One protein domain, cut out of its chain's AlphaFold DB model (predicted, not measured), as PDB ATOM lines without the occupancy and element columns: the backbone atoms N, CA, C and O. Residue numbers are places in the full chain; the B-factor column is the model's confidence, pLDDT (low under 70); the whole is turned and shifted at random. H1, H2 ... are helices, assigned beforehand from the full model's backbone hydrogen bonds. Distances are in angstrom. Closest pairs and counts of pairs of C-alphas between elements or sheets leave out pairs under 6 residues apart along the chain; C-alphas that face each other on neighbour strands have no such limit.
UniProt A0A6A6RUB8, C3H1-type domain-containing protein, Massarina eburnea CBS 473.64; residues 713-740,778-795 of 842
ATOM      1  N   PRO A 713      87.273 -28.923   7.625       75.00
ATOM      2  CA  PRO A 713      88.149 -28.085   6.821       75.00
ATOM      3  C   PRO A 713      89.450 -28.801   6.460       75.00
ATOM      4  O   PRO A 713      90.060 -29.509   7.270       75.00
ATOM      5  N   THR A 714      89.904 -28.569   5.235       84.94
ATOM      6  CA  THR A 714      91.205 -29.021   4.745       84.94
ATOM      7  C   THR A 714      92.353 -28.295   5.456       84.94
ATOM      8  O   THR A 714      92.210 -27.187   5.977       84.94
ATOM      9  N   ASN A 715      93.551 -28.893   5.441       75.81
ATOM     10  CA  ASN A 715      94.753 -28.236   5.970       75.81
ATOM     11  C   ASN A 715      95.073 -26.909   5.249       75.81
ATOM     12  O   ASN A 715      95.724 -26.046   5.835       75.81
ATOM     13  N   GLU A 716      94.628 -26.748   4.001       74.06
ATOM     14  CA  GLU A 716      94.835 -25.545   3.194       74.06
ATOM     15  C   GLU A 716      93.886 -24.414   3.616       74.06
ATOM     16  O   GLU A 716      94.349 -23.312   3.906       74.06
ATOM     17  N   GLU A 717      92.591 -24.694   3.811       78.19
ATOM     18  CA  GLU A 717      91.645 -23.736   4.412       78.19
ATOM     19  C   GLU A 717      92.098 -23.285   5.807       78.19
ATOM     20  O   GLU A 717      92.078 -22.092   6.113       78.19
ATOM     21  N   VAL A 718      92.585 -24.212   6.642       80.25
ATOM     22  CA  VAL A 718      93.135 -23.882   7.968       80.25
ATOM     23  C   VAL A 718      94.350 -22.950   7.856       80.25
ATOM     24  O   VAL A 718      94.482 -22.032   8.671       80.25
ATOM     25  N   GLN A 719      95.217 -23.120   6.851       77.12
ATOM     26  CA  GLN A 719      96.333 -22.198   6.596       77.12
ATOM     27  C   GLN A 719      95.860 -20.833   6.082       77.12
ATOM     28  O   GLN A 719      96.362 -19.812   6.556       77.12
ATOM     29  N   ILE A 720      94.871 -20.784   5.185       81.00
ATOM     30  CA  ILE A 720      94.280 -19.536   4.669       81.00
ATOM     31  C   ILE A 720      93.652 -18.733   5.819       81.00
ATOM     32  O   ILE A 720      94.004 -17.569   6.025       81.00
ATOM     33  N   ILE A 721      92.806 -19.370   6.636       79.62
ATOM     34  CA  ILE A 721      92.173 -18.764   7.817       79.62
ATOM     35  C   ILE A 721      93.241 -18.288   8.815       79.62
ATOM     36  O   ILE A 721      93.204 -17.142   9.263       79.62
ATOM     37  N   THR A 722      94.242 -19.120   9.127       82.69
ATOM     38  CA  THR A 722      95.321 -18.762  10.069       82.69
ATOM     39  C   THR A 722      96.186 -17.603   9.558       82.69
ATOM     40  O   THR A 722      96.627 -16.768  10.354       82.69
ATOM     41  N   THR A 723      96.402 -17.511   8.244       84.94
ATOM     42  CA  THR A 723      97.143 -16.414   7.604       84.94
ATOM     43  C   THR A 723      96.359 -15.106   7.692       84.94
ATOM     44  O   THR A 723      96.903 -14.093   8.132       84.94
ATOM     45  N   GLU A 724      95.069 -15.123   7.355       78.50
ATOM     46  CA  GLU A 724      94.226 -13.923   7.368       78.50
ATOM     47  C   GLU A 724      93.988 -13.400   8.795       78.50
ATOM     48  O   GLU A 724      94.075 -12.196   9.053       78.50
ATOM     49  N   LEU A 725      93.811 -14.303   9.764       83.38
ATOM     50  CA  LEU A 725      93.781 -13.961  11.187       83.38
ATOM     51  C   LEU A 725      95.106 -13.347  11.669       83.38
ATOM     52  O   LEU A 725      95.088 -12.424  12.483       83.38
ATOM     53  N   ASN A 726      96.256 -13.809  11.162       81.00
ATOM     54  CA  ASN A 726      97.556 -13.212  11.483       81.00
ATOM     55  C   ASN A 726      97.723 -11.801  10.895       81.00
ATOM     56  O   ASN A 726      98.302 -10.957  11.580       81.00
ATOM     57  N   LYS A 727      97.190 -11.514   9.694       82.56
ATOM     58  CA  LYS A 727      97.153 -10.146   9.136       82.56
ATOM     59  C   LYS A 727      96.312  -9.216  10.012       82.56
ATOM     60  O   LYS A 727      96.791  -8.164  10.425       82.56
ATOM     61  N   ARG A 728      95.087  -9.632  10.366       76.25
ATOM     62  CA  ARG A 728      94.186  -8.851  11.239       76.25
ATOM     63  C   ARG A 728      94.792  -8.608  12.624       76.25
ATOM     64  O   ARG A 728      94.730  -7.493  13.128       76.25
ATOM     65  N   ALA A 729      95.447  -9.612  13.209       80.44
ATOM     66  CA  ALA A 729      96.148  -9.471  14.485       80.44
ATOM     67  C   ALA A 729      97.375  -8.539  14.414       80.44
ATOM     68  O   ALA A 729      97.697  -7.904  15.415       80.44
ATOM     69  N   ALA A 730      98.059  -8.445  13.268       80.12
ATOM     70  CA  ALA A 730      99.119  -7.456  13.062       80.12
ATOM     71  C   ALA A 730      98.534  -6.038  12.978       80.12
ATOM     72  O   ALA A 730      98.906  -5.186  13.776       80.12
ATOM     73  N   HIS A 731      97.522  -5.828  12.130       77.56
ATOM     74  CA  HIS A 731      96.837  -4.539  11.987       77.56
ATOM     75  C   HIS A 731      96.271  -4.011  13.321       77.56
ATOM     76  O   HIS A 731      96.458  -2.846  13.661       77.56
ATOM     77  N   LEU A 732      95.644  -4.876  14.130       73.38
ATOM     78  CA  LEU A 732      95.176  -4.521  15.478       73.38
ATOM     79  C   LEU A 732      96.324  -4.195  16.448       73.38
ATOM     80  O   LEU A 732      96.176  -3.311  17.288       73.38
ATOM     81  N   LEU A 733      97.464  -4.887  16.355       81.50
ATOM     82  CA  LEU A 733      98.640  -4.566  17.168       81.50
ATOM     83  C   LEU A 733      99.215  -3.197  16.787       81.50
ATOM     84  O   LEU A 733      99.588  -2.444  17.684       81.50
ATOM     85  N   ASP A 734      99.257  -2.875  15.496       76.19
ATOM     86  CA  ASP A 734      99.788  -1.608  14.996       76.19
ATOM     87  C   ASP A 734      98.874  -0.433  15.360       76.19
ATOM     88  O   ASP A 734      99.372   0.533  15.928       76.19
ATOM     89  N   LEU A 735      97.547  -0.566  15.215       75.19
ATOM     90  CA  LEU A 735      96.572   0.414  15.726       75.19
ATOM     91  C   LEU A 735      96.739   0.678  17.236       75.19
ATOM     92  O   LEU A 735      96.752   1.825  17.678       75.19
ATOM     93  N   VAL A 736      96.921  -0.372  18.044       80.25
ATOM     94  CA  VAL A 736      97.133  -0.246  19.503       80.25
ATOM     95  C   VAL A 736      98.492   0.388  19.844       80.25
ATOM     96  O   VAL A 736      98.638   1.013  20.903       80.25
ATOM     97  N   ASN A 737      99.485   0.261  18.959       79.00
ATOM     98  CA  ASN A 737     100.774   0.941  19.088       79.00
ATOM     99  C   ASN A 737     100.695   2.418  18.666       79.00
ATOM    100  O   ASN A 737     101.311   3.234  19.338       79.00
ATOM    101  N   SER A 738      99.957   2.752  17.599       67.06
ATOM    102  CA  SER A 738      99.896   4.102  17.013       67.06
ATOM    103  C   SER A 738      98.846   5.030  17.629       67.06
ATOM    104  O   SER A 738      98.899   6.234  17.400       67.06
ATOM    105  N   ALA A 739      97.872   4.497  18.370       71.19
ATOM    106  CA  ALA A 739      96.865   5.299  19.061       71.19
ATOM    107  C   ALA A 739      97.442   5.956  20.328       71.19
ATOM    108  O   ALA A 739      97.503   5.323  21.392       71.19
ATOM    109  N   ASP A 740      97.844   7.220  20.212       48.41
ATOM    110  CA  ASP A 740      98.212   8.092  21.329       48.41
ATOM    111  C   ASP A 740      97.070   9.073  21.630       48.41
ATOM    112  O   ASP A 740      96.749   9.941  20.823       48.41
ATOM    113  N   THR A 778     102.132 -24.126  14.151       61.75
ATOM    114  CA  THR A 778     102.872 -23.221  15.056       61.75
ATOM    115  C   THR A 778     102.290 -21.807  15.066       61.75
ATOM    116  O   THR A 778     102.275 -21.128  16.096       61.75
ATOM    117  N   ASP A 779     101.724 -21.401  13.936       62.81
ATOM    118  CA  ASP A 779     101.199 -20.069  13.658       62.81
ATOM    119  C   ASP A 779      99.888 -19.788  14.410       62.81
ATOM    120  O   ASP A 779      99.615 -18.640  14.760       62.81
ATOM    121  N   LEU A 780      99.115 -20.830  14.752       67.25
ATOM    122  CA  LEU A 780      97.933 -20.739  15.620       67.25
ATOM    123  C   LEU A 780      98.322 -20.516  17.092       67.25
ATOM    124  O   LEU A 780      97.651 -19.773  17.815       67.25
ATOM    125  N   PHE A 781      99.433 -21.111  17.542       73.31
ATOM    126  CA  PHE A 781      99.964 -20.874  18.888       73.31
ATOM    127  C   PHE A 781     100.552 -19.461  19.013       73.31
ATOM    128  O   PHE A 781     100.270 -18.758  19.988       73.31
ATOM    129  N   GLU A 782     101.305 -19.015  18.005       74.00
ATOM    130  CA  GLU A 782     101.832 -17.649  17.941       74.00
ATOM    131  C   GLU A 782     100.723 -16.597  17.779       74.00
ATOM    132  O   GLU A 782     100.760 -15.578  18.465       74.00
ATOM    133  N   LEU A 783      99.663 -16.860  17.008       80.12
ATOM    134  CA  LEU A 783      98.465 -16.011  16.960       80.12
ATOM    135  C   LEU A 783      97.821 -15.856  18.351       80.12
ATOM    136  O   LEU A 783      97.596 -14.738  18.819       80.12
ATOM    137  N   LYS A 784      97.614 -16.963  19.082       80.38
ATOM    138  CA  LYS A 784      97.078 -16.955  20.460       80.38
ATOM    139  C   LYS A 784      98.045 -16.339  21.489       80.38
ATOM    140  O   LYS A 784      97.660 -16.078  22.635       80.38
ATOM    141  N   LYS A 785      99.307 -16.103  21.122       82.12
ATOM    142  CA  LYS A 785     100.316 -15.371  21.907       82.12
ATOM    143  C   LYS A 785     100.306 -13.874  21.565       82.12
ATOM    144  O   LYS A 785     100.259 -13.067  22.493       82.12
ATOM    145  N   LYS A 786     100.214 -13.502  20.281       79.38
ATOM    146  CA  LYS A 786     100.001 -12.121  19.803       79.38
ATOM    147  C   LYS A 786      98.727 -11.509  20.394       79.38
ATOM    148  O   LYS A 786      98.818 -10.486  21.064       79.38
ATOM    149  N   MET A 787      97.574 -12.173  20.266       78.81
ATOM    150  CA  MET A 787      96.290 -11.656  20.776       78.81
ATOM    151  C   MET A 787      96.297 -11.401  22.293       78.81
ATOM    152  O   MET A 787      95.766 -10.398  22.763       78.81
ATOM    153  N   ARG A 788      96.969 -12.255  23.081       76.94
ATOM    154  CA  ARG A 788      97.133 -12.019  24.529       76.94
ATOM    155  C   ARG A 788      98.075 -10.853  24.843       76.94
ATOM    156  O   ARG A 788      97.832 -10.153  25.820       76.94
ATOM    157  N   SER A 789      99.087 -10.605  24.008       81.19
ATOM    158  CA  SER A 789      99.928  -9.404  24.103       81.19
ATOM    159  C   SER A 789      99.115  -8.128  23.834       81.19
ATOM    160  O   SER A 789      99.148  -7.207  24.648       81.19
ATOM    161  N   ILE A 790      98.300  -8.116  22.770       80.50
ATOM    162  CA  ILE A 790      97.390  -7.005  22.428       80.50
ATOM    163  C   ILE A 790      96.432  -6.719  23.594       80.50
ATOM    164  O   ILE A 790      96.391  -5.596  24.088       80.50
ATOM    165  N   SER A 791      95.748  -7.745  24.118       78.81
ATOM    166  CA  SER A 791      94.849  -7.601  25.276       78.81
ATOM    167  C   SER A 791      95.566  -7.059  26.523       78.81
ATOM    168  O   SER A 791      95.019  -6.212  27.229       78.81
ATOM    169  N   SER A 792      96.812  -7.482  26.786       74.69
ATOM    170  CA  SER A 792      97.594  -6.944  27.909       74.69
ATOM    171  C   SER A 792      98.005  -5.479  27.718       74.69
ATOM    172  O   SER A 792      97.914  -4.711  28.673       74.69
ATOM    173  N   LYS A 793      98.360  -5.065  26.491       77.62
ATOM    174  CA  LYS A 793      98.631  -3.658  26.153       77.62
ATOM    175  C   LYS A 793      97.381  -2.790  26.301       77.62
ATOM    176  O   LYS A 793      97.469  -1.719  26.891       77.62
ATOM    177  N   LEU A 794      96.223  -3.270  25.836       79.25
ATOM    178  CA  LEU A 794      94.946  -2.565  25.989       79.25
ATOM    179  C   LEU A 794      94.639  -2.308  27.470       79.25
ATOM    180  O   LEU A 794      94.395  -1.174  27.865       79.25
ATOM    181  N   LYS A 795      94.746  -3.344  28.313       76.69
ATOM    182  CA  LYS A 795      94.511  -3.228  29.762       76.69
ATOM    183  C   LYS A 795      95.517  -2.313  30.470       76.69
ATOM    184  O   LYS A 795      95.156  -1.711  31.472       76.69
TER     185      LYS A 795
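What this domain is: This is residues 713 to 740 and 778 to 795 of the 842 residues of the protein "C3H1-type domain-containing protein" of Massarina eburnea CBS 473.64 (UniProt A0A6A6RUB8). Two helices lie side by side and point the same way, making a rod in which the longer H1 reaches well past H2 at the end where H1 begins, at residue 715. The printed part has 46 residues, with two named helices, H1 then H2, and no named strand: the class is all helix. It is loose, with a radius of gyration of the C-alphas of 12.0 A, and spans 41 by 15 by 13 A.

Where its parts are: Find C-alpha 715 at (94.753, -28.236, 5.970); from there H1, residues 715 to 738, runs 34.6 A. After the cut, H2, residues 778 to 795, runs 26.2 A from C-alpha 778 at (102.872, -23.221, 15.056) to C-alpha 795 at (94.511, -3.228, 29.762).

How they stand to each other: Look at Leu 733 and Ile 790, where H1 and H2 touch: their C-alphas, the closest of the two helices, are 5.9 A apart. The helices run the same way at a shallow tilt of 24 degrees. In H1 every O i to N i+4 pair is within hydrogen-bond range; in H2, 13 of 14 are.

The domain as a whole: The C-alphas farthest apart are those of Thr 714 and Asp 740, at 41.2 A. Residues 741 to 777 are not printed, and C-alphas 740 and 778 are 32.3 A apart across the cut. The mean pLDDT of the printed part is 76.8; residues 738, 740 and 778 to 780 are under 70.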